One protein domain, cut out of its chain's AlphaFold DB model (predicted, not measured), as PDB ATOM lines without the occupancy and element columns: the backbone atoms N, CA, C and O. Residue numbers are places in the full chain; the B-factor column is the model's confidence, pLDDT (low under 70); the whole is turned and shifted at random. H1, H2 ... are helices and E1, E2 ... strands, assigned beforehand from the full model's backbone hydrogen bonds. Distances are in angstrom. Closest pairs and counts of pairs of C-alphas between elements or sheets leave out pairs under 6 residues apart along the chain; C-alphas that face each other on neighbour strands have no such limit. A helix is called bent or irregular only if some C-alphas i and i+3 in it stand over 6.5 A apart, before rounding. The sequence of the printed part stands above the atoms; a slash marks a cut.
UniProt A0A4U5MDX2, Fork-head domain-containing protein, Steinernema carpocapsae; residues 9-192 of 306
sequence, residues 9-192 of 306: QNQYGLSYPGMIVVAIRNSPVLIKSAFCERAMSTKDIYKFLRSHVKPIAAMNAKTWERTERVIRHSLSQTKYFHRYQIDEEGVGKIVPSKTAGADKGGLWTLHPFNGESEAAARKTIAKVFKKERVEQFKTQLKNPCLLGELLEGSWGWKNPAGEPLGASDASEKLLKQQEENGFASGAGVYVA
ATOM      1  N   GLN A   9     -31.549  67.507 -17.207       52.75
ATOM      2  CA  GLN A   9     -31.542  66.090 -16.838       52.75
ATOM      3  C   GLN A   9     -32.881  65.574 -16.263       52.75
ATOM      4  O   GLN A   9     -33.099  64.367 -16.245       52.75
ATOM      5  N   ASN A  10     -33.785  66.462 -15.823       55.75
ATOM      6  CA  ASN A  10     -35.111  66.107 -15.293       55.75
ATOM      7  C   ASN A  10     -36.259  66.288 -16.309       55.75
ATOM      8  O   ASN A  10     -37.425  66.135 -15.943       55.75
ATOM      9  N   GLN A  11     -35.981  66.636 -17.571       65.81
ATOM     10  CA  GLN A  11     -37.048  66.852 -18.559       65.81
ATOM     11  C   GLN A  11     -37.694  65.543 -19.033       65.81
ATOM     12  O   GLN A  11     -38.888  65.517 -19.323       65.81
ATOM     13  N   TYR A  12     -36.939  64.442 -19.039       77.12
ATOM     14  CA  TYR A  12     -37.411  63.148 -19.541       77.12
ATOM     15  C   TYR A  12     -38.110  62.289 -18.477       77.12
ATOM     16  O   TYR A  12     -38.521  61.174 -18.771       77.12
ATOM     17  N   GLY A  13     -38.225  62.763 -17.234       86.12
ATOM     18  CA  GLY A  13     -38.666  61.956 -16.093       86.12
ATOM     19  C   GLY A  13     -37.532  61.106 -15.517       86.12
ATOM     20  O   GLY A  13     -37.078  61.370 -14.401       86.12
ATOM     21  N   LEU A  14     -37.019  60.130 -16.273       91.06
ATOM     22  CA  LEU A  14     -35.872  59.313 -15.852       91.06
ATOM     23  C   LEU A  14     -34.528  60.000 -16.125       91.06
ATOM     24  O   LEU A  14     -34.330  60.652 -17.149       91.06
ATOM     25  N   SER A  15     -33.575  59.796 -15.213       93.12
ATOM     26  CA  SER A  15     -32.175  60.170 -15.431       93.12
ATOM     27  C   SER A  15     -31.508  59.225 -16.436       93.12
ATOM     28  O   SER A  15     -31.985  58.110 -16.660       93.12
ATOM     29  N   TYR A  16     -30.363  59.625 -17.004       94.62
ATOM     30  CA  TYR A  16     -29.583  58.751 -17.892       94.62
ATOM     31  C   TYR A  16     -29.261  57.382 -17.271       94.62
ATOM     32  O   TYR A  16     -29.531  56.387 -17.939       94.62
ATOM     33  N   PRO A  17     -28.807  57.271 -16.003       95.62
ATOM     34  CA  PRO A  17     -28.664  55.968 -15.352       95.62
ATOM     35  C   PRO A  17     -29.957  55.144 -15.334       95.62
ATOM     36  O   PRO A  17     -29.928  53.959 -15.642       95.62
ATOM     37  N   GLY A  18     -31.108  55.764 -15.048       95.75
ATOM     38  CA  GLY A  18     -32.396  55.068 -15.078       95.75
ATOM     39  C   GLY A  18     -32.745  54.537 -16.468       95.75
ATOM     40  O   GLY A  18     -33.123  53.379 -16.608       95.75
ATOM     41  N   MET A  19     -32.548  55.351 -17.507       96.81
ATOM     42  CA  MET A  19     -32.770  54.942 -18.897       96.81
ATOM     43  C   MET A  19     -31.815  53.822 -19.344       96.81
ATOM     44  O   MET A  19     -32.234  52.897 -20.034       96.81
ATOM     45  N   ILE A  20     -30.551  53.860 -18.914       97.62
ATOM     46  CA  ILE A  20     -29.566  52.805 -19.187       97.62
ATOM     47  C   ILE A  20     -29.970  51.488 -18.512       97.62
ATOM     48  O   ILE A  20     -29.893  50.440 -19.146       97.62
ATOM     49  N   VAL A  21     -30.434  51.521 -17.256       97.62
ATOM     50  CA  VAL A  21     -30.932  50.319 -16.559       97.62
ATOM     51  C   VAL A  21     -32.085  49.683 -17.338       97.62
ATOM     52  O   VAL A  21     -32.096  48.467 -17.513       97.62
ATOM     53  N   VAL A  22     -33.028  50.491 -17.838       97.50
ATOM     54  CA  VAL A  22     -34.128  50.003 -18.689       97.50
ATOM     55  C   VAL A  22     -33.587  49.355 -19.960       97.50
ATOM     56  O   VAL A  22     -34.017  48.259 -20.303       97.50
ATOM     57  N   ALA A  23     -32.617  49.979 -20.632       97.94
ATOM     58  CA  ALA A  23     -32.011  49.404 -21.828       97.94
ATOM     59  C   ALA A  23     -31.355  48.041 -21.536       97.94
ATOM     60  O   ALA A  23     -31.721  47.053 -22.162       97.94
ATOM     61  N   ILE A  24     -30.474  47.949 -20.530       97.81
ATOM     62  CA  ILE A  24     -29.775  46.698 -20.172       97.81
ATOM     63  C   ILE A  24     -30.767  45.571 -19.851       97.81
ATOM     64  O   ILE A  24     -30.593  44.448 -20.323       97.81
ATOM     65  N   ARG A  25     -31.847  45.860 -19.113       96.50
ATOM     66  CA  ARG A  25     -32.892  44.869 -18.795       96.50
ATOM     67  C   ARG A  25     -33.608  44.303 -20.020       96.50
ATOM     68  O   ARG A  25     -34.151  43.213 -19.932       96.50
ATOM     69  N   ASN A  26     -33.596  45.007 -21.147       97.56
ATOM     70  CA  ASN A  26     -34.211  44.570 -22.400       97.56
ATOM     71  C   ASN A  26     -33.177  44.063 -23.421       97.56
ATOM     72  O   ASN A  26     -33.496  43.911 -24.600       97.56
ATOM     73  N   SER A  27     -31.935  43.811 -22.994       96.31
ATOM     74  CA  SER A  27     -30.870  43.350 -23.888       96.31
ATOM     75  C   SER A  27     -31.160  41.990 -24.520       96.31
ATOM     76  O   SER A  27     -31.651  41.117 -23.809       96.31
ATOM     77  N   PRO A  28     -30.815  41.755 -25.800       92.75
ATOM     78  CA  PRO A  28     -30.929  40.430 -26.415       92.75
ATOM     79  C   PRO A  28     -29.881  39.429 -25.900       92.75
ATOM     80  O   PRO A  28     -30.029  38.225 -26.093       92.75
ATOM     81  N   VAL A  29     -28.821  39.909 -25.248       92.56
ATOM     82  CA  VAL A  29     -27.728  39.076 -24.739       92.56
ATOM     83  C   VAL A  29     -27.988  38.676 -23.290       92.56
ATOM     84  O   VAL A  29     -28.126  39.555 -22.429       92.56
ATOM     85  N   LEU A  30     -27.988  37.364 -23.025       91.75
ATOM     86  CA  LEU A  30     -27.985  36.813 -21.674       91.75
ATOM     87  C   LEU A  30     -26.569  36.425 -21.253       91.75
ATOM     88  O   LEU A  30     -25.798  35.860 -22.026       91.75
ATOM     89  N   ILE A  31     -26.256  36.703 -19.995       90.31
ATOM     90  CA  ILE A  31     -24.989  36.367 -19.355       90.31
ATOM     91  C   ILE A  31     -25.250  35.581 -18.074       90.31
ATOM     92  O   ILE A  31     -26.264  35.775 -17.401       90.31
ATOM     93  N   LYS A  32     -24.305  34.727 -17.688       86.31
ATOM     94  CA  LYS A  32     -24.355  34.027 -16.403       86.31
ATOM     95  C   LYS A  32     -24.014  34.995 -15.264       86.31
ATOM     96  O   LYS A  32     -22.849  35.265 -14.995       86.31
ATOM     97  N   SER A  33     -25.036  35.541 -14.612       86.44
ATOM     98  CA  SER A  33     -24.899  36.458 -13.473       86.44
ATOM     99  C   SER A  33     -26.112  36.344 -12.557       86.44
ATOM    100  O   SER A  33     -27.247  36.461 -13.018       86.44
ATOM    101  N   ALA A  34     -25.881  36.147 -11.256       85.00
ATOM    102  CA  ALA A  34     -26.952  36.016 -10.263       85.00
ATOM    103  C   ALA A  34     -27.734  37.328 -10.052       85.00
ATOM    104  O   ALA A  34     -28.926  37.318  -9.733       85.00
ATOM    105  N   PHE A  35     -27.084  38.476 -10.265       91.31
ATOM    106  CA  PHE A  35     -27.693  39.780 -10.022       91.31
ATOM    107  C   PHE A  35     -28.485  40.308 -11.224       91.31
ATOM    108  O   PHE A  35     -29.626  40.759 -11.076       91.31
ATOM    109  N   CYS A  36     -27.876  40.278 -12.411       92.50
ATOM    110  CA  CYS A  36     -28.488  40.707 -13.665       92.50
ATOM    111  C   CYS A  36     -27.978  39.839 -14.810       92.50
ATOM    112  O   CYS A  36     -26.838  39.973 -15.245       92.50
ATOM    113  N   GLU A  37     -28.860  38.997 -15.331       93.88
ATOM    114  CA  GLU A  37     -28.578  38.032 -16.397       93.88
ATOM    115  C   GLU A  37     -28.443  38.657 -17.794       93.88
ATOM    116  O   GLU A  37     -28.489  37.941 -18.783       93.88
ATOM    117  N   ARG A  38     -28.326  39.985 -17.920       95.19
ATOM    118  CA  ARG A  38     -28.295  40.683 -19.215       95.19
ATOM    119  C   ARG A  38     -27.111  41.624 -19.318       95.19
ATOM    120  O   ARG A  38     -26.740  42.284 -18.347       95.19
ATOM    121  N   ALA A  39     -26.555  41.726 -20.518       95.06
ATOM    122  CA  ALA A  39     -25.484  42.667 -20.828       95.06
ATOM    123  C   ALA A  39     -25.730  43.347 -22.171       95.06
ATOM    124  O   ALA A  39     -26.262  42.723 -23.077       95.06
ATOM    125  N   MET A  40     -25.369  44.619 -22.327       95.62
ATOM    126  CA  MET A  40     -25.653  45.401 -23.536       95.62
ATOM    127  C   MET A  40     -24.452  46.247 -23.957       95.62
ATOM    128  O   MET A  40     -23.727  46.783 -23.121       95.62
ATOM    129  N   SER A  41     -24.244  46.421 -25.260       95.50
ATOM    130  CA  SER A  41     -23.212  47.317 -25.780       95.50
ATOM    131  C   SER A  41     -23.636  48.784 -25.655       95.50
ATOM    132  O   SER A  41     -24.818  49.126 -25.591       95.50
ATOM    133  N   THR A  42     -22.672  49.706 -25.675       95.69
ATOM    134  CA  THR A  42     -22.989  51.141 -25.683       95.69
ATOM    135  C   THR A  42     -23.783  51.558 -26.931       95.69
ATOM    136  O   THR A  42     -24.692  52.379 -26.813       95.69
ATOM    137  N   LYS A  43     -23.499  50.970 -28.102       95.19
ATOM    138  CA  LYS A  43     -24.247  51.254 -29.338       95.19
ATOM    139  C   LYS A  43     -25.692  50.758 -29.258       95.19
ATOM    140  O   LYS A  43     -26.603  51.446 -29.712       95.19
ATOM    141  N   ASP A  44     -25.920  49.609 -28.634       96.94
ATOM    142  CA  ASP A  44     -27.272  49.076 -28.463       96.94
ATOM    143  C   ASP A  44     -28.092  49.904 -27.475       96.94
ATOM    144  O   ASP A  44     -29.266  50.164 -27.733       96.94
ATOM    145  N   ILE A  45     -27.471  50.428 -26.409       97.69
ATOM    146  CA  ILE A  45     -28.129  51.400 -25.519       97.69
ATOM    147  C   ILE A  45     -28.627  52.598 -26.340       97.69
ATOM    148  O   ILE A  45     -29.772  53.022 -26.192       97.69
ATOM    149  N   TYR A  46     -27.801  53.130 -27.246       97.06
ATOM    150  CA  TYR A  46     -28.194  54.236 -28.122       97.06
ATOM    151  C   TYR A  46     -29.382  53.880 -29.015       97.06
ATOM    152  O   TYR A  46     -30.366  54.626 -29.071       97.06
ATOM    153  N   LYS A  47     -29.299  52.727 -29.688       97.12
ATOM    154  CA  LYS A  47     -30.332  52.222 -30.596       97.12
ATOM    155  C   LYS A  47     -31.663  52.036 -29.871       97.12
ATOM    156  O   LYS A  47     -32.700  52.500 -30.349       97.12
ATOM    157  N   PHE A  48     -31.626  51.430 -28.688       97.75
ATOM    158  CA  PHE A  48     -32.796  51.206 -27.851       97.75
ATOM    159  C   PHE A  48     -33.446  52.525 -27.426       97.75
ATOM    160  O   PHE A  48     -34.642  52.732 -27.637       97.75
ATOM    161  N   LEU A  49     -32.658  53.461 -26.890       96.75
ATOM    162  CA  LEU A  49     -33.177  54.741 -26.409       96.75
ATOM    163  C   LEU A  49     -33.773  55.590 -27.539       96.75
ATOM    164  O   LEU A  49     -34.869  56.123 -27.374       96.75
ATOM    165  N   ARG A  50     -33.128  55.663 -28.712       96.00
ATOM    166  CA  ARG A  50     -33.695  56.339 -29.897       96.00
ATOM    167  C   ARG A  50     -34.968  55.671 -30.418       96.00
ATOM    168  O   ARG A  50     -35.840  56.332 -30.990       96.00
ATOM    169  N   SER A  51     -35.101  54.367 -30.220       97.06
ATOM    170  CA  SER A  51     -36.287  53.635 -30.655       97.06
ATOM    171  C   SER A  51     -37.479  53.894 -29.740       97.06
ATOM    172  O   SER A  51     -38.577  54.101 -30.250       97.06
ATOM    173  N   HIS A  52     -37.262  53.976 -28.425       96.69
ATOM    174  CA  HIS A  52     -38.337  54.019 -27.424       96.69
ATOM    175  C   HIS A  52     -38.674  55.409 -26.876       96.69
ATOM    176  O   HIS A  52     -39.832  55.662 -26.541       96.69
ATOM    177  N   VAL A  53     -37.706  56.325 -26.800       95.56
ATOM    178  CA  VAL A  53     -37.846  57.610 -26.094       95.56
ATOM    179  C   VAL A  53     -37.966  58.759 -27.100       95.56
ATOM    180  O   VAL A  53     -37.012  59.068 -27.814       95.56
ATOM    181  N   LYS A  54     -39.136  59.416 -27.164       94.56
ATOM    182  CA  LYS A  54     -39.458  60.458 -28.163       94.56
ATOM    183  C   LYS A  54     -38.440  61.606 -28.179       94.56
ATOM    184  O   LYS A  54     -37.938  61.895 -29.264       94.56
ATOM    185  N   PRO A  55     -38.067  62.229 -27.037       92.50
ATOM    186  CA  PRO A  55     -37.104  63.328 -27.063       92.50
ATOM    187  C   PRO A  55     -35.736  62.917 -27.591       92.50
ATOM    188  O   PRO A  55     -35.099  63.707 -28.271       92.50
ATOM    189  N   ILE A  56     -35.300  61.685 -27.306       93.69
ATOM    190  CA  ILE A  56     -34.012  61.156 -27.769       93.69
ATOM    191  C   ILE A  56     -34.051  60.879 -29.276       93.69
ATOM    192  O   ILE A  56     -33.095  61.187 -29.984       93.69
ATOM    193  N   ALA A  57     -35.167  60.345 -29.778       93.38
ATOM    194  CA  ALA A  57     -35.379  60.119 -31.205       93.38
ATOM    195  C   ALA A  57     -35.370  61.424 -32.024       93.38
ATOM    196  O   ALA A  57     -34.933  61.419 -33.169       93.38
ATOM    197  N   ALA A  58     -35.848  62.523 -31.434       92.88
ATOM    198  CA  ALA A  58     -35.969  63.827 -32.084       92.88
ATOM    199  C   ALA A  58     -34.697  64.698 -31.999       92.88
ATOM    200  O   ALA A  58     -34.692  65.823 -32.496       92.88
ATOM    201  N   MET A  59     -33.622  64.226 -31.353       92.81
ATOM    202  CA  MET A  59     -32.386  65.004 -31.217       92.81
ATOM    203  C   MET A  59     -31.673  65.166 -32.563       92.81
ATOM    204  O   MET A  59     -31.476  64.203 -33.301       92.81
ATOM    205  N   ASN A  60     -31.192  66.380 -32.836       94.38
ATOM    206  CA  ASN A  60     -30.262  66.627 -33.935       94.38
ATOM    207  C   ASN A  60     -28.864  66.043 -33.643       94.38
ATOM    208  O   ASN A  60     -28.554  65.677 -32.507       94.38
ATOM    209  N   ALA A  61     -28.001  65.984 -34.663       93.94
ATOM    210  CA  ALA A  61     -26.677  65.364 -34.564       93.94
ATOM    211  C   ALA A  61     -25.800  65.958 -33.442       93.94
ATOM    212  O   ALA A  61     -25.252  65.211 -32.636       93.94
ATOM    213  N   LYS A  62     -25.741  67.292 -33.322       94.00
ATOM    214  CA  LYS A  62     -24.923  67.987 -32.308       94.00
ATOM    215  C   LYS A  62     -25.390  67.692 -30.876       94.00
ATOM    216  O   LYS A  62     -24.590  67.388 -29.993       94.00
ATOM    217  N   THR A  63     -26.699  67.757 -30.629       92.44
ATOM    218  CA  THR A  63     -27.283  67.427 -29.314       92.44
ATOM    219  C   THR A  63     -27.095  65.949 -28.989       92.44
ATOM    220  O   THR A  63     -26.848  65.578 -27.838       92.44
ATOM    221  N   TRP A  64     -27.189  65.100 -30.011       94.06
ATOM    222  CA  TRP A  64     -26.999  63.672 -29.865       94.06
ATOM    223  C   TRP A  64     -25.565  63.314 -29.469       94.06
ATOM    224  O   TRP A  64     -25.390  62.590 -28.497       94.06
ATOM    225  N   GLU A  65     -24.552  63.881 -30.119       94.50
ATOM    226  CA  GLU A  65     -23.144  63.659 -29.762       94.50
ATOM    227  C   GLU A  65     -22.858  64.022 -28.293       94.50
ATOM    228  O   GLU A  65     -22.242  63.256 -27.539       94.50
ATOM    229  N   ARG A  66     -23.402  65.157 -27.830       92.62
ATOM    230  CA  ARG A  66     -23.332  65.547 -26.415       92.62
ATOM    231  C   ARG A  66     -24.025  64.520 -25.516       92.62
ATOM    232  O   ARG A  66     -23.498  64.163 -24.463       92.62
ATOM    233  N   THR A  67     -25.188  64.028 -25.927       93.38
ATOM    234  CA  THR A  67     -25.963  63.023 -25.185       93.38
ATOM    235  C   THR A  67     -25.221  61.694 -25.093       93.38
ATOM    236  O   THR A  67     -25.141  61.106 -24.014       93.38
ATOM    237  N   GLU A  68     -24.593  61.246 -26.178       95.06
ATOM    238  CA  GLU A  68     -23.758  60.052 -26.181       95.06
ATOM    239  C   GLU A  68     -22.601  60.168 -25.182       95.06
ATOM    240  O   GLU A  68     -22.330  59.215 -24.443       95.06
ATOM    241  N   ARG A  69     -21.953  61.344 -25.105       94.31
ATOM    242  CA  ARG A  69     -20.910  61.624 -24.107       94.31
ATOM    243  C   ARG A  69     -21.452  61.507 -22.681       94.31
ATOM    244  O   ARG A  69     -20.802  60.882 -21.845       94.31
ATOM    245  N   VAL A  70     -22.647  62.034 -22.408       93.75
ATOM    246  CA  VAL A  70     -23.295  61.919 -21.089       93.75
ATOM    247  C   VAL A  70     -23.641  60.466 -20.754       93.75
ATOM    248  O   VAL A  70     -23.444  60.046 -19.613       93.75
ATOM    249  N   ILE A  71     -24.103  59.672 -21.724       95.25
ATOM    250  CA  ILE A  71     -24.384  58.243 -21.523       95.25
ATOM    251  C   ILE A  71     -23.091  57.488 -21.186       95.25
ATOM    252  O   ILE A  71     -23.052  56.778 -20.181       95.25
ATOM    253  N   ARG A  72     -22.007  57.688 -21.953       94.31
ATOM    254  CA  ARG A  72     -20.696  57.061 -21.671       94.31
ATOM    255  C   ARG A  72     -20.146  57.463 -20.307       94.31
ATOM    256  O   ARG A  72     -19.634  56.622 -19.566       94.31
ATOM    257  N   HIS A  73     -20.282  58.739 -19.959       93.50
ATOM    258  CA  HIS A  73     -19.890  59.243 -18.651       93.50
ATOM    259  C   HIS A  73     -20.723  58.600 -17.529       93.50
ATOM    260  O   HIS A  73     -20.158  58.122 -16.549       93.50
ATOM    261  N   SER A  74     -22.045  58.498 -17.700       94.75
ATOM    262  CA  SER A  74     -22.958  57.879 -16.725       94.75
ATOM    263  C   SER A  74     -22.645  56.401 -16.490       94.75
ATOM    264  O   SER A  74     -22.630  55.967 -15.339       94.75
ATOM    265  N   LEU A  75     -22.351  55.652 -17.558       94.69
ATOM    266  CA  LEU A  75     -21.885  54.264 -17.485       94.69
ATOM    267  C   LEU A  75     -20.595  54.136 -16.665       94.69
ATOM    268  O   LEU A  75     -20.457  53.232 -15.855       94.69
ATOM    269  N   SER A  76     -19.664  55.075 -16.834       91.44
ATOM    270  CA  SER A  76     -18.353  55.014 -16.174       91.44
ATOM    271  C   SER A  76     -18.369  55.511 -14.722       91.44
ATOM    272  O   SER A  76     -17.541  55.093 -13.918       91.44
ATOM    273  N   GLN A  77     -19.272  56.432 -14.370       91.00
ATOM    274  CA  GLN A  77     -19.333  57.021 -13.025       91.00
ATOM    275  C   GLN A  77     -20.241  56.267 -12.057       91.00
ATOM    276  O   GLN A  77     -20.020  56.302 -10.846       91.00
ATOM    277  N   THR A  78     -21.283  55.614 -12.564       92.69
ATOM    278  CA  THR A  78     -22.278  54.981 -11.699       92.69
ATOM    279  C   THR A  78     -21.764  53.630 -11.213       92.69
ATOM    280  O   THR A  78     -21.453  52.754 -12.014       92.69
ATOM    281  N   LYS A  79     -21.713  53.451  -9.890       91.94
ATOM    282  CA  LYS A  79     -21.036  52.316  -9.242       91.94
ATOM    283  C   LYS A  79     -21.577  50.935  -9.616       91.94
ATOM    284  O   LYS A  79     -20.815  49.986  -9.578       91.94
ATOM    285  N   TYR A  80     -22.859  50.829  -9.957       94.00
ATOM    286  CA  TYR A  80     -23.503  49.552 -10.279       94.00
ATOM    287  C   TYR A  80     -23.465  49.189 -11.771       94.00
ATOM    288  O   TYR A  80     -24.023  48.161 -12.152       94.00
ATOM    289  N   PHE A  81     -22.865  50.022 -12.634       94.81
ATOM    290  CA  PHE A  81     -22.602  49.650 -14.025       94.81
ATOM    291  C   PHE A  81     -21.214  49.035 -14.127       94.81
ATOM    292  O   PHE A  81     -20.196  49.719 -13.995       94.81
ATOM    293  N   HIS A  82     -21.187  47.735 -14.383       93.94
ATOM    294  CA  HIS A  82     -19.962  46.973 -14.569       93.94
ATOM    295  C   HIS A  82     -19.844  46.512 -16.017       93.94
ATOM    296  O   HIS A  82     -20.826  46.493 -16.767       93.94
ATOM    297  N   ARG A  83     -18.626  46.156 -16.417       92.69
ATOM    298  CA  ARG A  83     -18.366  45.545 -17.712       92.69
ATOM    299  C   ARG A  83     -18.420  44.033 -17.590       92.69
ATOM    300  O   ARG A  83     -17.942  43.479 -16.606       92.69
ATOM    301  N   TYR A  84     -19.000  43.393 -18.588       91.38
ATOM    302  CA  TYR A  84     -18.945  41.960 -18.799       91.38
ATOM    303  C   TYR A  84     -17.972  41.673 -19.944       91.38
ATOM    304  O   TYR A  84     -18.054  42.306 -21.004       91.38
ATOM    305  N   GLN A  85     -17.061  40.738 -19.703       87.94
ATOM    306  CA  GLN A  85     -16.066  40.253 -20.652       87.94
ATOM    307  C   GLN A  85     -15.902  38.742 -20.478       87.94
ATOM    308  O   GLN A  85     -16.171  38.223 -19.398       87.94
ATOM    309  N   ILE A  86     -15.491  38.048 -21.530       84.12
ATOM    310  CA  ILE A  86     -15.135  36.628 -21.473       84.12
ATOM    311  C   ILE A  86     -13.616  36.564 -21.301       84.12
ATOM    312  O   ILE A  86     -12.900  37.262 -22.017       84.12
ATOM    313  N   ASP A  87     -13.133  35.807 -20.319       81.88
ATOM    314  CA  ASP A  87     -11.696  35.604 -20.124       81.88
ATOM    315  C   ASP A  87     -11.110  34.558 -21.094       81.88
ATOM    316  O   ASP A  87     -11.810  33.990 -21.937       81.88
ATOM    317  N   GLU A  88      -9.798  34.337 -21.000       79.62
ATOM    318  CA  GLU A  88      -9.060  33.366 -21.823       79.62
ATOM    319  C   GLU A  88      -9.547  31.922 -21.602       79.62
ATOM    320  O   GLU A  88      -9.402  31.080 -22.484       79.62
ATOM    321  N   GLU A  89     -10.178  31.643 -20.457       76.69
ATOM    322  CA  GLU A  89     -10.764  30.347 -20.098       76.69
ATOM    323  C   GLU A  89     -12.228  30.213 -20.556       76.69
ATOM    324  O   GLU A  89     -12.865  29.180 -20.335       76.69
ATOM    325  N   GLY A  90     -12.773  31.234 -21.225       73.62
ATOM    326  CA  GLY A  90     -14.137  31.214 -21.757       73.62
ATOM    327  C   GLY A  90     -15.194  31.496 -20.698       73.62
ATOM    328  O   GLY A  90     -16.396  31.363 -20.952       73.62
ATOM    329  N   VAL A  91     -14.768  31.900 -19.504       80.44
ATOM    330  CA  VAL A  91     -15.631  32.197 -18.375       80.44
ATOM    331  C   VAL A  91     -16.007  33.675 -18.404       80.44
ATOM    332  O   VAL A  91     -15.201  34.589 -18.584       80.44
ATOM    333  N   GLY A  92     -17.303  33.931 -18.238       83.94
ATOM    334  CA  GLY A  92     -17.821  35.286 -18.126       83.94
ATOM    335  C   GLY A  92     -17.362  35.952 -16.832       83.94
ATOM    336  O   GLY A  92     -17.732  35.516 -15.744       83.94
ATOM    337  N   LYS A  93     -16.639  37.062 -16.952       87.44
ATOM    338  CA  LYS A  93     -16.157  37.879 -15.841       87.44
ATOM    339  C   LYS A  93     -16.850  39.237 -15.823       87.44
ATOM    340  O   LYS A  93     -16.932  39.938 -16.832       87.44
ATOM    341  N   ILE A  94     -17.310  39.640 -14.640       88.94
ATOM    342  CA  ILE A  94     -17.841  40.983 -14.392       88.94
ATOM    343  C   ILE A  94     -16.766  41.807 -13.692       88.94
ATOM    344  O   ILE A  94     -16.306  41.451 -12.609       88.94
ATOM    345  N   VAL A  95     -16.383  42.928 -14.298       88.12
ATOM    346  CA  VAL A  95     -15.345  43.824 -13.781       88.12
ATOM    347  C   VAL A  95     -15.871  45.253 -13.626       88.12
ATOM    348  O   VAL A  95     -16.605  45.748 -14.490       88.12
ATOM    349  N   PRO A  96     -15.503  45.966 -12.549       86.31
ATOM    350  CA  PRO A  96     -15.786  47.389 -12.437       86.31
ATOM    351  C   PRO A  96     -15.186  48.182 -13.605       86.31
ATOM    352  O   PRO A  96     -14.122  47.874 -14.133       86.31
ATOM    353  N   SER A  97     -15.844  49.266 -14.010       79.19
ATOM    354  CA  SER A  97     -15.420  50.041 -15.186       79.19
ATOM    355  C   SER A  97     -14.074  50.763 -15.029       79.19
ATOM    356  O   SER A  97     -13.457  51.112 -16.035       79.19
ATOM    357  N   LYS A  98     -13.637  51.009 -13.788       78.00
ATOM    358  CA  LYS A  98     -12.425  51.778 -13.450       78.00
ATOM    359  C   LYS A  98     -11.211  50.904 -13.112       78.00
ATOM    360  O   LYS A  98     -10.146  51.452 -12.847       78.00
ATOM    361  N   THR A  99     -11.348  49.579 -13.085       77.12
ATOM    362  CA  THR A  99     -10.226  48.677 -12.776       77.12
ATOM    363  C   THR A  99      -9.328  48.459 -13.993       77.12
ATOM    364  O   THR A  99      -9.805  48.407 -15.127       77.12
ATOM    365  N   ALA A 100      -8.020  48.320 -13.758       69.81
ATOM    366  CA  ALA A 100      -7.068  47.923 -14.792       69.81
ATOM    367  C   ALA A 100      -7.466  46.553 -15.378       69.81
ATOM    368  O   ALA A 100      -7.850  45.657 -14.630       69.81
ATOM    369  N   GLY A 101      -7.422  46.413 -16.707       65.75
ATOM    370  CA  GLY A 101      -7.865  45.197 -17.409       65.75
ATOM    371  C   GLY A 101      -9.365  45.131 -17.730       65.75
ATOM    372  O   GLY A 101      -9.848  44.092 -18.171       65.75
ATOM    373  N   ALA A 102     -10.119  46.214 -17.510       71.50
ATOM    374  CA  ALA A 102     -11.486  46.321 -18.006       71.50
ATOM    375  C   ALA A 102     -11.474  46.678 -19.501       71.50
ATOM    376  O   ALA A 102     -11.048  47.778 -19.874       71.50
ATOM    377  N   ASP A 103     -11.965  45.774 -20.351       71.31
ATOM    378  CA  ASP A 103     -11.903  45.963 -21.799       71.31
ATOM    379  C   ASP A 103     -12.656  47.217 -22.247       71.31
ATOM    380  O   ASP A 103     -13.876  47.375 -22.068       71.31
ATOM    381  N   LYS A 104     -11.910  48.132 -22.879       67.62
ATOM    382  CA  LYS A 104     -12.436  49.359 -23.486       67.62
ATOM    383  C   LYS A 104     -13.266  48.995 -24.720       67.62
ATOM    384  O   LYS A 104     -12.810  49.102 -25.847       67.62
ATOM    385  N   GLY A 105     -14.507  48.575 -24.497       68.69
ATOM    386  CA  GLY A 105     -15.410  48.134 -25.565       68.69
ATOM    387  C   GLY A 105     -16.336  46.982 -25.184       68.69
ATOM    388  O   GLY A 105     -17.277  46.720 -25.940       68.69
ATOM    389  N   GLY A 106     -16.104  46.363 -24.017       82.69
ATOM    390  CA  GLY A 106     -16.911  45.268 -23.481       82.69
ATOM    391  C   GLY A 106     -18.363  45.649 -23.190       82.69
ATOM    392  O   GLY A 106     -18.741  46.831 -23.197       82.69
ATOM    393  N   LEU A 107     -19.178  44.629 -22.941       93.56
ATOM    394  CA  LEU A 107     -20.609  44.778 -22.690       93.56
ATOM    395  C   LEU A 107     -20.847  45.377 -21.303       93.56
ATOM    396  O   LEU A 107     -20.038  45.207 -20.401       93.56
ATOM    397  N   TRP A 108     -21.955  46.080 -21.116       96.06
ATOM    398  CA  TRP A 108     -22.348  46.669 -19.839       96.06
ATOM    399  C   TRP A 108     -23.446  45.851 -19.182       96.06
ATOM    400  O   TRP A 108     -24.442  45.527 -19.823       96.06
ATOM    401  N   THR A 109     -23.298  45.580 -17.891       96.25
ATOM    402  CA  THR A 109     -24.293  44.891 -17.066       96.25
ATOM    403  C   THR A 109     -24.494  45.614 -15.729       96.25
ATOM    404  O   THR A 109     -23.845  46.627 -15.442       96.25
ATOM    405  N   LEU A 110     -25.428  45.115 -14.922       96.19
ATOM    406  CA  LEU A 110     -25.681  45.578 -13.563       96.19
ATOM    407  C   LEU A 110     -25.060  44.599 -12.574       96.19
ATOM    408  O   LEU A 110     -25.250  43.391 -12.695       96.19
ATOM    409  N   HIS A 111     -24.377  45.118 -11.564       94.25
ATOM    410  CA  HIS A 111     -23.816  44.304 -10.491       94.25
ATOM    411  C   HIS A 111     -23.609  45.166  -9.234       94.25
ATOM    412  O   HIS A 111     -23.420  46.380  -9.368       94.25
ATOM    413  N   PRO A 112     -23.659  44.594  -8.017       92.94
ATOM    414  CA  PRO A 112     -23.302  45.319  -6.802       92.94
ATOM    415  C   PRO A 112     -21.866  45.837  -6.864       92.94
ATOM    416  O   PRO A 112     -20.983  45.178  -7.421       92.94
ATOM    417  N   PHE A 113     -21.626  47.007  -6.275       88.56
ATOM    418  CA  PHE A 113     -20.266  47.502  -6.095       88.56
ATOM    419  C   PHE A 113     -19.505  46.623  -5.085       88.56
ATOM    420  O   PHE A 113     -20.122  45.982  -4.237       88.56
ATOM    421  N   ASN A 114     -18.171  46.599  -5.144       83.31
ATOM    422  CA  ASN A 114     -17.357  45.789  -4.230       83.31
ATOM    423  C   ASN A 114     -17.696  46.102  -2.760       83.31
ATOM    424  O   ASN A 114     -17.651  47.259  -2.341       83.31
ATOM    425  N   GLY A 115     -18.043  45.063  -1.994       82.44
ATOM    426  CA  GLY A 115     -18.457  45.176  -0.590       82.44
ATOM    427  C   GLY A 115     -19.913  45.620  -0.366       82.44
ATOM    428  O   GLY A 115     -20.349  45.696   0.780       82.44
ATOM    429  N   GLU A 116     -20.687  45.902  -1.418       90.12
ATOM    430  CA  GLU A 116     -22.127  46.172  -1.325       90.12
ATOM    431  C   GLU A 116     -22.925  44.864  -1.447       90.12
ATOM    432  O   GLU A 116     -22.683  44.052  -2.339       90.12
ATOM    433  N   SER A 117     -23.920  44.662  -0.579       92.12
ATOM    434  CA  SER A 117     -24.824  43.513  -0.698       92.12
ATOM    435  C   SER A 117     -25.774  43.661  -1.889       92.12
ATOM    436  O   SER A 117     -26.175  44.770  -2.257       92.12
ATOM    437  N   GLU A 118     -26.241  42.542  -2.451       92.19
ATOM    438  CA  GLU A 118     -27.213  42.578  -3.552       92.19
ATOM    439  C   GLU A 118     -28.485  43.359  -3.193       92.19
ATOM    440  O   GLU A 118     -29.021  44.122  -4.002       92.19
ATOM    441  N   ALA A 119     -28.970  43.211  -1.958       92.62
ATOM    442  CA  ALA A 119     -30.147  43.926  -1.483       92.62
ATOM    443  C   ALA A 119     -29.920  45.449  -1.443       92.62
ATOM    444  O   ALA A 119     -30.821  46.214  -1.800       92.62
ATOM    445  N   ALA A 120     -28.729  45.898  -1.034       92.62
ATOM    446  CA  ALA A 120     -28.364  47.312  -1.037       92.62
ATOM    447  C   ALA A 120     -28.259  47.859  -2.469       92.62
ATOM    448  O   ALA A 120     -28.900  48.869  -2.775       92.62
ATOM    449  N   ALA A 121     -27.603  47.129  -3.373       92.94
ATOM    450  CA  ALA A 121     -27.497  47.512  -4.780       92.94
ATOM    451  C   ALA A 121     -28.877  47.617  -5.455       92.94
ATOM    452  O   ALA A 121     -29.174  48.610  -6.127       92.94
ATOM    453  N   ARG A 122     -29.787  46.658  -5.211       94.00
ATOM    454  CA  ARG A 122     -31.178  46.715  -5.706       94.00
ATOM    455  C   ARG A 122     -31.923  47.941  -5.178       94.00
ATOM    456  O   ARG A 122     -32.626  48.594  -5.949       94.00
ATOM    457  N   LYS A 123     -31.751  48.298  -3.896       94.06
ATOM    458  CA  LYS A 123     -32.323  49.532  -3.320       94.06
ATOM    459  C   LYS A 123     -31.743  50.781  -3.984       94.06
ATOM    460  O   LYS A 123     -32.492  51.707  -4.288       94.06
ATOM    461  N   THR A 124     -30.436  50.816  -4.234       93.19
ATOM    462  CA  THR A 124     -29.763  51.928  -4.919       93.19
ATOM    463  C   THR A 124     -30.286  52.106  -6.343       93.19
ATOM    464  O   THR A 124     -30.633  53.224  -6.729       93.19
ATOM    465  N   ILE A 125     -30.443  51.015  -7.094       94.25
ATOM    466  CA  ILE A 125     -31.037  51.039  -8.434       94.25
ATOM    467  C   ILE A 125     -32.502  51.483  -8.360       94.25
ATOM    468  O   ILE A 125     -32.908  52.352  -9.118       94.25
ATOM    469  N   ALA A 126     -33.302  50.983  -7.414       93.50
ATOM    470  CA  ALA A 126     -34.708  51.377  -7.275       93.50
ATOM    471  C   ALA A 126     -34.898  52.894  -7.056       93.50
ATOM    472  O   ALA A 126     -35.877  53.466  -7.537       93.50
ATOM    473  N   LYS A 127     -33.944  53.579  -6.404       91.88
ATOM    474  CA  LYS A 127     -34.004  55.037  -6.168       91.88
ATOM    475  C   LYS A 127     -34.030  55.873  -7.449       91.88
ATOM    476  O   LYS A 127     -34.500  57.013  -7.398       91.88
ATOM    477  N   VAL A 128     -33.546  55.355  -8.583       91.12
ATOM    478  CA  VAL A 128     -33.616  56.090  -9.862       91.12
ATOM    479  C   VAL A 128     -35.032  56.083 -10.453       91.12
ATOM    480  O   VAL A 128     -35.364  56.966 -11.241       91.12
ATOM    481  N   PHE A 129     -35.892  55.159 -10.010       93.06
ATOM    482  CA  PHE A 129     -37.271  54.968 -10.467       93.06
ATOM    483  C   PHE A 129     -38.289  55.559  -9.482       93.06
ATOM    484  O   PHE A 129     -39.185  54.878  -8.988       93.06
ATOM    485  N   LYS A 130     -38.163  56.854  -9.173       91.25
ATOM    486  CA  LYS A 130     -39.168  57.554  -8.353       91.25
ATOM    487  C   LYS A 130     -40.508  57.591  -9.091       91.25
ATOM    488  O   LYS A 130     -40.533  57.953 -10.263       91.25
ATOM    489  N   LYS A 131     -41.612  57.299  -8.397       92.56
ATOM    490  CA  LYS A 131     -42.958  57.179  -8.991       92.56
ATOM    491  C   LYS A 131     -43.323  58.351  -9.913       92.56
ATOM    492  O   LYS A 131     -43.639  58.135 -11.073       92.56
ATOM    493  N   GLU A 132     -43.181  59.585  -9.437       91.56
ATOM    494  CA  GLU A 132     -43.469  60.801 -10.222       91.56
ATOM    495  C   GLU A 132     -42.637  60.894 -11.510       91.56
ATOM    496  O   GLU A 132     -43.132  61.267 -12.570       91.56
ATOM    497  N   ARG A 133     -41.360  60.507 -11.429       91.19
ATOM    498  CA  ARG A 133     -40.423  60.520 -12.558       91.19
ATOM    499  C   ARG A 133     -40.730  59.431 -13.576       91.19
ATOM    500  O   ARG A 133     -40.560  59.652 -14.770       91.19
ATOM    501  N   VAL A 134     -41.177  58.271 -13.103       93.88
ATOM    502  CA  VAL A 134     -41.614  57.155 -13.946       93.88
ATOM    503  C   VAL A 134     -42.880  57.537 -14.716       93.88
ATOM    504  O   VAL A 134     -42.931  57.330 -15.926       93.88
ATOM    505  N   GLU A 135     -43.850  58.183 -14.064       93.62
ATOM    506  CA  GLU A 135     -45.048  58.703 -14.742       93.62
ATOM    507  C   GLU A 135     -44.705  59.799 -15.757       93.62
ATOM    508  O   GLU A 135     -45.213  59.794 -16.877       93.62
ATOM    509  N   GLN A 136     -43.776  60.703 -15.431       92.81
ATOM    510  CA  GLN A 136     -43.295  61.681 -16.407       92.81
ATOM    511  C   GLN A 136     -42.623  60.989 -17.604       92.81
ATOM    512  O   GLN A 136     -42.908  61.334 -18.750       92.81
ATOM    513  N   PHE A 137     -41.781  59.980 -17.369       94.88
ATOM    514  CA  PHE A 137     -41.118  59.220 -18.431       94.88
ATOM    515  C   PHE A 137     -42.107  58.480 -19.334       94.88
ATOM    516  O   PHE A 137     -41.918  58.458 -20.548       94.88
ATOM    517  N   LYS A 138     -43.215  57.973 -18.779       95.62
ATOM    518  CA  LYS A 138     -44.311  57.352 -19.537       95.62
ATOM    519  C   LYS A 138     -44.797  58.227 -20.692       95.62
ATOM    520  O   LYS A 138     -45.002  57.735 -21.798       95.62
ATOM    521  N   THR A 139     -44.940  59.532 -20.456       94.88
ATOM    522  CA  THR A 139     -45.398  60.491 -21.481       94.88
ATOM    523  C   THR A 139     -44.395  60.659 -22.630       94.88
ATOM    524  O   THR A 139     -44.775  60.952 -23.768       94.88
ATOM    525  N   GLN A 140     -43.114  60.417 -22.343       94.75
ATOM    526  CA  GLN A 140     -41.999  60.557 -23.277       94.75
ATOM    527  C   GLN A 140     -41.742  59.285 -24.095       94.75
ATOM    528  O   GLN A 140     -40.991  59.338 -25.068       94.75
ATOM    529  N   LEU A 141     -42.368  58.155 -23.754       96.12
ATOM    530  CA  LEU A 141     -42.287  56.929 -24.546       96.12
ATOM    531  C   LEU A 141     -43.096  57.048 -25.840       96.12
ATOM    532  O   LEU A 141     -44.174  57.646 -25.861       96.12
ATOM    533  N   LYS A 142     -42.597  56.440 -26.925       96.06
ATOM    534  CA  LYS A 142     -43.355  56.288 -28.181       96.06
ATOM    535  C   LYS A 142     -44.630  55.470 -27.969       96.06
ATOM    536  O   LYS A 142     -45.678  55.880 -28.451       96.06
ATOM    537  N   ASN A 143     -44.545  54.396 -27.183       95.56
ATOM    538  CA  ASN A 143     -45.690  53.605 -26.739       95.56
ATOM    539  C   ASN A 143     -45.757  53.581 -25.194       95.56
ATOM    540  O   ASN A 143     -45.024  52.821 -24.557       95.56
ATOM    541  N   PRO A 144     -46.609  54.419 -24.572       95.50
ATOM    542  CA  PRO A 144     -46.737  54.517 -23.115       95.50
ATOM    543  C   PRO A 144     -47.219  53.239 -22.412       95.50
ATOM    544  O   PRO A 144     -46.982  53.084 -21.212       95.50
ATOM    545  N   CYS A 145     -47.908  52.343 -23.126       95.56
ATOM    546  CA  CYS A 145     -48.439  51.100 -22.561       95.56
ATOM    547  C   CYS A 145     -47.323  50.112 -22.196       95.56
ATOM    548  O   CYS A 145     -47.486  49.324 -21.271       95.56
ATOM    549  N   LEU A 146     -46.161  50.222 -22.847       94.94
ATOM    550  CA  LEU A 146     -45.025  49.323 -22.644       94.94
ATOM    551  C   LEU A 146     -44.224  49.608 -21.373       94.94
ATOM    552  O   LEU A 146     -43.286  48.880 -21.073       94.94
ATOM    553  N   LEU A 147     -44.541  50.669 -20.623       96.06
ATOM    554  CA  LEU A 147     -43.716  51.097 -19.491       96.06
ATOM    555  C   LEU A 147     -43.451  49.968 -18.485       96.06
ATOM    556  O   LEU A 147     -42.317  49.817 -18.039       96.06
ATOM    557  N   GLY A 148     -44.477  49.186 -18.136       96.06
ATOM    558  CA  GLY A 148     -44.331  48.064 -17.206       96.06
ATOM    559  C   GLY A 148     -43.356  47.013 -17.735       96.06
ATOM    560  O   GLY A 148     -42.391  46.669 -17.058       96.06
ATOM    561  N   GLU A 149     -43.554  46.586 -18.981       96.50
ATOM    562  CA  GLU A 149     -42.732  45.565 -19.639       96.50
ATOM    563  C   GLU A 149     -41.284  46.028 -19.846       96.50
ATOM    564  O   GLU A 149     -40.342  45.269 -19.618       96.50
ATOM    565  N   LEU A 150     -41.081  47.301 -20.193       96.75
ATOM    566  CA  LEU A 150     -39.754  47.900 -20.330       96.75
ATOM    567  C   LEU A 150     -39.016  47.951 -18.986       96.75
ATOM    568  O   LEU A 150     -37.824  47.651 -18.930       96.75
ATOM    569  N   LEU A 151     -39.697  48.324 -17.896       95.69
ATOM    570  CA  LEU A 151     -39.089  48.371 -16.563       95.69
ATOM    571  C   LEU A 151     -38.730  46.974 -16.046       95.69
ATOM    572  O   LEU A 151     -37.691  46.823 -15.397       95.69
ATOM    573  N   GLU A 152     -39.567  45.974 -16.321       94.12
ATOM    574  CA  GLU A 152     -39.327  44.572 -15.958       94.12
ATOM    575  C   GLU A 152     -38.279  43.902 -16.859       94.12
ATOM    576  O   GLU A 152     -37.604  42.977 -16.413       94.12
ATOM    577  N   GLY A 153     -38.092  44.393 -18.089       94.06
ATOM    578  CA  GLY A 153     -37.215  43.781 -19.090       94.06
ATOM    579  C   GLY A 153     -37.892  42.696 -19.933       94.06
ATOM    580  O   GLY A 153     -37.233  42.040 -20.737       94.06
ATOM    581  N   SER A 154     -39.199  42.488 -19.754       95.44
ATOM    582  CA  SER A 154     -39.968  41.453 -20.449       95.44
ATOM    583  C   SER A 154     -40.291  41.808 -21.902       95.44
ATOM    584  O   SER A 154     -40.553  40.899 -22.687       95.44
ATOM    585  N   TRP A 155     -40.213  43.090 -22.284       95.75
ATOM    586  CA  TRP A 155     -40.384  43.518 -23.679       95.75
ATOM    587  C   TRP A 155     -39.260  42.999 -24.587       95.75
ATOM    588  O   TRP A 155     -39.498  42.560 -25.715       95.75
ATOM    589  N   GLY A 156     -38.024  43.021 -24.077       94.94
ATOM    590  CA  GLY A 156     -36.839  42.547 -24.785       94.94
ATOM    591  C   GLY A 156     -36.393  43.463 -25.930       94.94
ATOM    592  O   GLY A 156     -36.684  44.664 -25.965       94.94
ATOM    593  N   TRP A 157     -35.650  42.890 -26.882       96.31
ATOM    594  CA  TRP A 157     -34.976  43.619 -27.963       96.31
ATOM    595  C   TRP A 157     -35.900  43.949 -29.145       96.31
ATOM    596  O   TRP A 157     -35.687  43.535 -30.286       96.31
ATOM    597  N   LYS A 158     -36.962  44.702 -28.858       96.94
ATOM    598  CA  LYS A 158     -38.014  45.056 -29.817       96.94
ATOM    599  C   LYS A 158     -38.261  46.557 -29.850       96.94
ATOM    600  O   LYS A 158     -38.051  47.252 -28.856       96.94
ATOM    601  N   ASN A 159     -38.711  47.073 -30.988       96.06
ATOM    602  CA  ASN A 159     -39.164  48.451 -31.152       96.06
ATOM    603  C   ASN A 159     -40.540  48.652 -30.470       96.06
ATOM    604  O   ASN A 159     -41.112  47.686 -29.974       96.06
ATOM    605  N   PRO A 160     -41.101  49.874 -30.412       96.50
ATOM    606  CA  PRO A 160     -42.413  50.111 -29.793       96.50
ATOM    607  C   PRO A 160     -43.617  49.433 -30.473       96.50
ATOM    608  O   PRO A 160     -44.696  49.407 -29.878       96.50
ATOM    609  N   ALA A 161     -43.452  48.947 -31.708       95.75
ATOM    610  CA  ALA A 161     -44.465  48.221 -32.477       95.75
ATOM    611  C   ALA A 161     -44.382  46.693 -32.281       95.75
ATOM    612  O   ALA A 161     -45.266  45.974 -32.730       95.75
ATOM    613  N   GLY A 162     -43.353  46.196 -31.585       94.00
ATOM    614  CA  GLY A 162     -43.151  44.770 -31.313       94.00
ATOM    615  C   GLY A 162     -42.232  44.059 -32.308       94.00
ATOM    616  O   GLY A 162     -41.977  42.868 -32.144       94.00
ATOM    617  N   GLU A 163     -41.694  44.771 -33.294       95.38
ATOM    618  CA  GLU A 163     -40.748  44.220 -34.267       95.38
ATOM    619  C   GLU A 163     -39.327  44.212 -33.684       95.38
ATOM    620  O   GLU A 163     -38.992  45.089 -32.878       95.38
ATOM    621  N   PRO A 164     -38.459  43.265 -34.072       94.31
ATOM    622  CA  PRO A 164     -37.082  43.231 -33.593       94.31
ATOM    623  C   PRO A 164     -36.332  44.514 -33.971       94.31
ATOM    624  O   PRO A 164     -36.487  45.055 -35.066       94.31
ATOM    625  N   LEU A 165     -35.452  44.993 -33.087       93.00
ATOM    626  CA  LEU A 165     -34.603  46.162 -33.366       93.00
ATOM    627  C   LEU A 165     -33.484  45.869 -34.386       93.00
ATOM    628  O   LEU A 165     -32.610  46.711 -34.582       93.00
ATOM    629  N   GLY A 166     -33.486  44.703 -35.036       91.62
ATOM    630  CA  GLY A 166     -32.420  44.209 -35.908       91.62
ATOM    631  C   GLY A 166     -31.178  43.761 -35.132       91.62
ATOM    632  O   GLY A 166     -31.201  43.673 -33.901       91.62
ATOM    633  N   ALA A 167     -30.078  43.533 -35.854       90.94
ATOM    634  CA  ALA A 167     -28.818  43.051 -35.282       90.94
ATOM    635  C   ALA A 167     -28.326  43.920 -34.106       90.94
ATOM    636  O   ALA A 167     -28.452  45.156 -34.122       90.94
ATOM    637  N   SER A 168     -27.808  43.247 -33.078       92.69
ATOM    638  CA  SER A 168     -27.266  43.841 -31.855       92.69
ATOM    639  C   SER A 168     -25.742  43.766 -31.875       92.69
ATOM    640  O   SER A 168     -25.175  42.682 -32.013       92.69
ATOM    641  N   ASP A 169     -25.085  44.911 -31.660       92.88
ATOM    642  CA  ASP A 169     -23.617  45.009 -31.541       92.88
ATOM    643  C   ASP A 169     -23.111  44.181 -30.347       92.88
ATOM    644  O   ASP A 169     -21.999  43.663 -30.370       92.88
ATOM    645  N   ALA A 170     -23.932  44.014 -29.305       89.00
ATOM    646  CA  ALA A 170     -23.632  43.162 -28.164       89.00
ATOM    647  C   ALA A 170     -23.577  41.683 -28.547       89.00
ATOM    648  O   ALA A 170     -22.636  41.002 -28.149       89.00
ATOM    649  N   SER A 171     -24.560  41.199 -29.314       89.06
ATOM    650  CA  SER A 171     -24.591  39.813 -29.787       89.06
ATOM    651  C   SER A 171     -23.395  39.510 -30.690       89.06
ATOM    652  O   SER A 171     -22.720  38.510 -30.478       89.06
ATOM    653  N   GLU A 172     -23.081  40.400 -31.636       88.94
ATOM    654  CA  GLU A 172     -21.927  40.249 -32.536       88.94
ATOM    655  C   GLU A 172     -20.597  40.221 -31.775       88.94
ATOM    656  O   GLU A 172     -19.762  39.351 -32.010       88.94
ATOM    657  N   LYS A 173     -20.402  41.144 -30.825       88.12
ATOM    658  CA  LYS A 173     -19.186  41.181 -30.001       88.12
ATOM    659  C   LYS A 173     -19.004  39.926 -29.173       88.12
ATOM    660  O   LYS A 173     -17.884  39.457 -29.027       88.12
ATOM    661  N   LEU A 174     -20.092  39.422 -28.612       84.88
ATOM    662  CA  LEU A 174     -20.060  38.247 -27.762       84.88
ATOM    663  C   LEU A 174     -19.711  36.991 -28.558       84.88
ATOM    664  O   LEU A 174     -18.863  36.223 -28.123       84.88
ATOM    665  N   LEU A 175     -20.314  36.824 -29.740       84.50
ATOM    666  CA  LEU A 175     -19.972  35.743 -30.667       84.50
ATOM    667  C   LEU A 175     -18.503  35.827 -31.084       84.50
ATOM    668  O   LEU A 175     -17.776  34.847 -30.975       84.50
ATOM    669  N   LYS A 176     -18.037  37.024 -31.454       84.81
ATOM    670  CA  LYS A 176     -16.637  37.242 -31.819       84.81
ATOM    671  C   LYS A 176     -15.672  36.918 -30.671       84.81
ATOM    672  O   LYS A 176     -14.656  36.281 -30.907       84.81
ATOM    673  N   GLN A 177     -15.998  37.299 -29.434       79.88
ATOM    674  CA  GLN A 177     -15.195  36.946 -28.254       79.88
ATOM    675  C   GLN A 177     -15.152  35.430 -28.007       79.88
ATOM    676  O   GLN A 177     -14.123  34.910 -27.589       79.88
ATOM    677  N   GLN A 178     -16.243  34.709 -28.277       77.62
ATOM    678  CA  GLN A 178     -16.262  33.245 -28.174       77.62
ATOM    679  C   GLN A 178     -15.404  32.580 -29.256       77.62
ATOM    680  O   GLN A 178     -14.662  31.646 -28.954       77.62
ATOM    681  N   GLU A 179     -15.484  33.074 -30.494       80.62
ATOM    682  CA  GLU A 179     -14.695  32.583 -31.628       80.62
ATOM    683  C   GLU A 179     -13.194  32.827 -31.430       80.62
ATOM    684  O   GLU A 179     -12.398  31.906 -31.605       80.62
ATOM    685  N   GLU A 180     -12.804  34.042 -31.032       78.44
ATOM    686  CA  GLU A 180     -11.400  34.418 -30.806       78.44
ATOM    687  C   GLU A 180     -10.753  33.589 -29.692       78.44
ATOM    688  O   GLU A 180      -9.585  33.217 -29.801       78.44
ATOM    689  N   ASN A 181     -11.527  33.237 -28.666       71.88
ATOM    690  CA  ASN A 181     -11.040  32.444 -27.547       71.88
ATOM    691  C   ASN A 181     -11.176  30.919 -27.781       71.88
ATOM    692  O   ASN A 181     -10.850  30.129 -26.901       71.88
ATOM    693  N   GLY A 182     -11.630  30.480 -28.965       60.62
ATOM    694  CA  GLY A 182     -11.669  29.064 -29.352       60.62
ATOM    695  C   GLY A 182     -12.755  28.227 -28.665       60.62
ATOM    696  O   GLY A 182     -12.663  26.998 -28.648       60.62
ATOM    697  N   PHE A 183     -13.793  28.859 -28.106       60.69
ATOM    698  CA  PHE A 183     -14.848  28.156 -27.377       60.69
ATOM    699  C   PHE A 183     -15.983  27.710 -28.299       60.69
ATOM    700  O   PHE A 183     -16.656  28.517 -28.939       60.69
ATOM    701  N   ALA A 184     -16.248  26.400 -28.316       49.44
ATOM    702  CA  ALA A 184     -17.448  25.852 -28.931       49.44
ATOM    703  C   ALA A 184     -18.700  26.345 -28.182       49.44
ATOM    704  O   ALA A 184     -18.725  26.389 -26.951       49.44
ATOM    705  N   SER A 185     -19.734  26.708 -28.946       46.41
ATOM    706  CA  SER A 185     -21.058  27.160 -28.495       46.41
ATOM    707  C   SER A 185     -21.579  26.309 -27.317       46.41
ATOM    708  O   SER A 185     -22.091  25.210 -27.515       46.41
ATOM    709  N   GLY A 186     -21.385  26.764 -26.073       44.97
ATOM    710  CA  GLY A 186     -21.680  25.951 -24.883       44.97
ATOM    711  C   GLY A 186     -21.196  26.514 -23.542       44.97
ATOM    712  O   GLY A 186     -21.767  26.190 -22.500       44.97
ATOM    713  N   ALA A 187     -20.209  27.416 -23.533       42.66
ATOM    714  CA  ALA A 187     -19.742  28.068 -22.308       42.66
ATOM    715  C   ALA A 187     -20.677  29.222 -21.876       42.66
ATOM    716  O   ALA A 187     -20.448  30.391 -22.163       42.66
ATOM    717  N   GLY A 188     -21.772  28.887 -21.182       49.88
ATOM    718  CA  GLY A 188     -22.433  29.775 -20.206       49.88
ATOM    719  C   GLY A 188     -23.096  31.067 -20.705       49.88
ATOM    720  O   GLY A 188     -23.411  31.928 -19.882       49.88
ATOM    721  N   VAL A 189     -23.330  31.218 -22.007       50.06
ATOM    722  CA  VAL A 189     -23.851  32.453 -22.603       50.06
ATOM    723  C   VAL A 189     -24.932  32.110 -23.620       50.06
ATOM    724  O   VAL A 189     -24.687  31.382 -24.578       50.06
ATOM    725  N   TYR A 190     -26.131  32.647 -23.402       53.66
ATOM    726  CA  TYR A 190     -27.292  32.401 -24.251       53.66
ATOM    727  C   TYR A 190     -27.679  33.708 -24.943       53.66
ATOM    728  O   TYR A 190     -27.984  34.708 -24.296       53.66
ATOM    729  N   VAL A 191     -27.713  33.725 -26.273       52.88
ATOM    730  CA  VAL A 191     -28.506  34.750 -26.962       52.88
ATOM    731  C   VAL A 191     -29.960  34.400 -26.675       52.88
ATOM    732  O   VAL A 191     -30.373  33.266 -26.923       52.88
ATOM    733  N   ALA A 192     -30.716  35.325 -26.075       44.09
ATOM    734  CA  ALA A 192     -32.116  35.063 -25.767       44.09
ATOM    735  C   ALA A 192     -32.835  34.690 -27.075       44.09
ATOM    736  O   ALA A 192     -32.785  35.486 -28.018       44.09
TER     737      ALA A 192
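AT A GLANCE: This is residues 9 to 192 of the 306 residues of the protein "Fork-head domain-containing protein" of Steinernema carpocapsae (UniProt A0A4U5MDX2). What would one see first? A small, strongly twisted sheet of E3, E2 and E4 sits beside a cluster of helices, with H1 in the middle of the whole near E4, and H2, H4 and H7 packed round H1. H8 and the small strand pair E1 and E5 lie with the sheet toward one end of the longest axis, H3, H6 and H7 toward the other, and H5 covers one side. What makes it up? There are 184 printed residues, with eight named helices and five named strands in the order H1 E1 H2 H3 H4 E2 E3 E4 H5 H6 H7 H8 E5; the class is mixed, helices and strands, and both sheets are antiparallel. The whole is compact, with a radius of gyration of the C-alphas of 16.1 A and spans of 46 by 37 by 31 A.

HOW THE PARTS SIT: How is the larger sheet built? E3, residues 92 to 96, E2, residues 81 to 86, and E4, residues 107 to 110, run in the order E3 E2 E4. E2 and E3 form a hairpin, with N 85 and O 93 at 3.0 A, and E2 is antiparallel to E4, with N 84 and O 107 at 2.8 A, both within hydrogen-bond range. H1, residues 16 to 25, H4, residues 61 to 77, and H8, residues 169 to 180, are among the helices that only graze this sheet. What touches H1? H2, residues 42 to 52, touches it about perpendicular at 86 degrees, closest at the C-alphas of Ala 23 and Ile 45, 5.7 A. H4 touches it with residues 70 to 75 alone, closest at the C-alphas of Pro 17 and Ser 74, 6.2 A. H7, residues 144 to 152, touches it only at their ends, closest at the C-alphas of Val 22 and Leu 151, 5.6 A. Where are the others? H3, residues 54 to 57, touches H2 only at the corner, and H6, residues 131 to 140, is close to but not clearly touching H7, with the C-alphas of Lys 138 and Pro 144 closest at 5.2 A. H5, residues 118 to 126, touches no helix. E1, residues 29 to 31, and E5, residues 189 to 191, are antiparallel neighbours, with N 30 and O 190 within hydrogen-bond range at 2.9 A. Are the helix backbones complete? Every O i to N i+4 pair is within hydrogen-bond range in H1, H2, H4, H5 and H8, against 4 of 6 in H6 and 3 of 5 in H7, while H3 is too short for such a pair.

IN THESE COORDINATES: Where do the elements start and stop? H1 begins at C-alpha 16 (-29.583, 58.751, -17.892), and E5 ends at C-alpha 191 (-28.506, 34.750, -26.962). Which are longest? H4 measures 24.2 A from first to last C-alpha, E2 16.8 A and H8 16.2 A. H7 is irregular, with C-alphas 145 and 148 7.4 A apart.

THE WHOLE: How far does it reach? The two C-alphas farthest apart, of Glu 132 and Gly 182, are 48.8 A apart. Is it continuous? The printed part has no cut, and the long link is H7 to H8, residues 153 to 168. Where is confidence low? The mean pLDDT of the printed part is 88.1, and it is under 70 at residues 9 to 11, 100 to 101, 104 to 105 and 182 to 192.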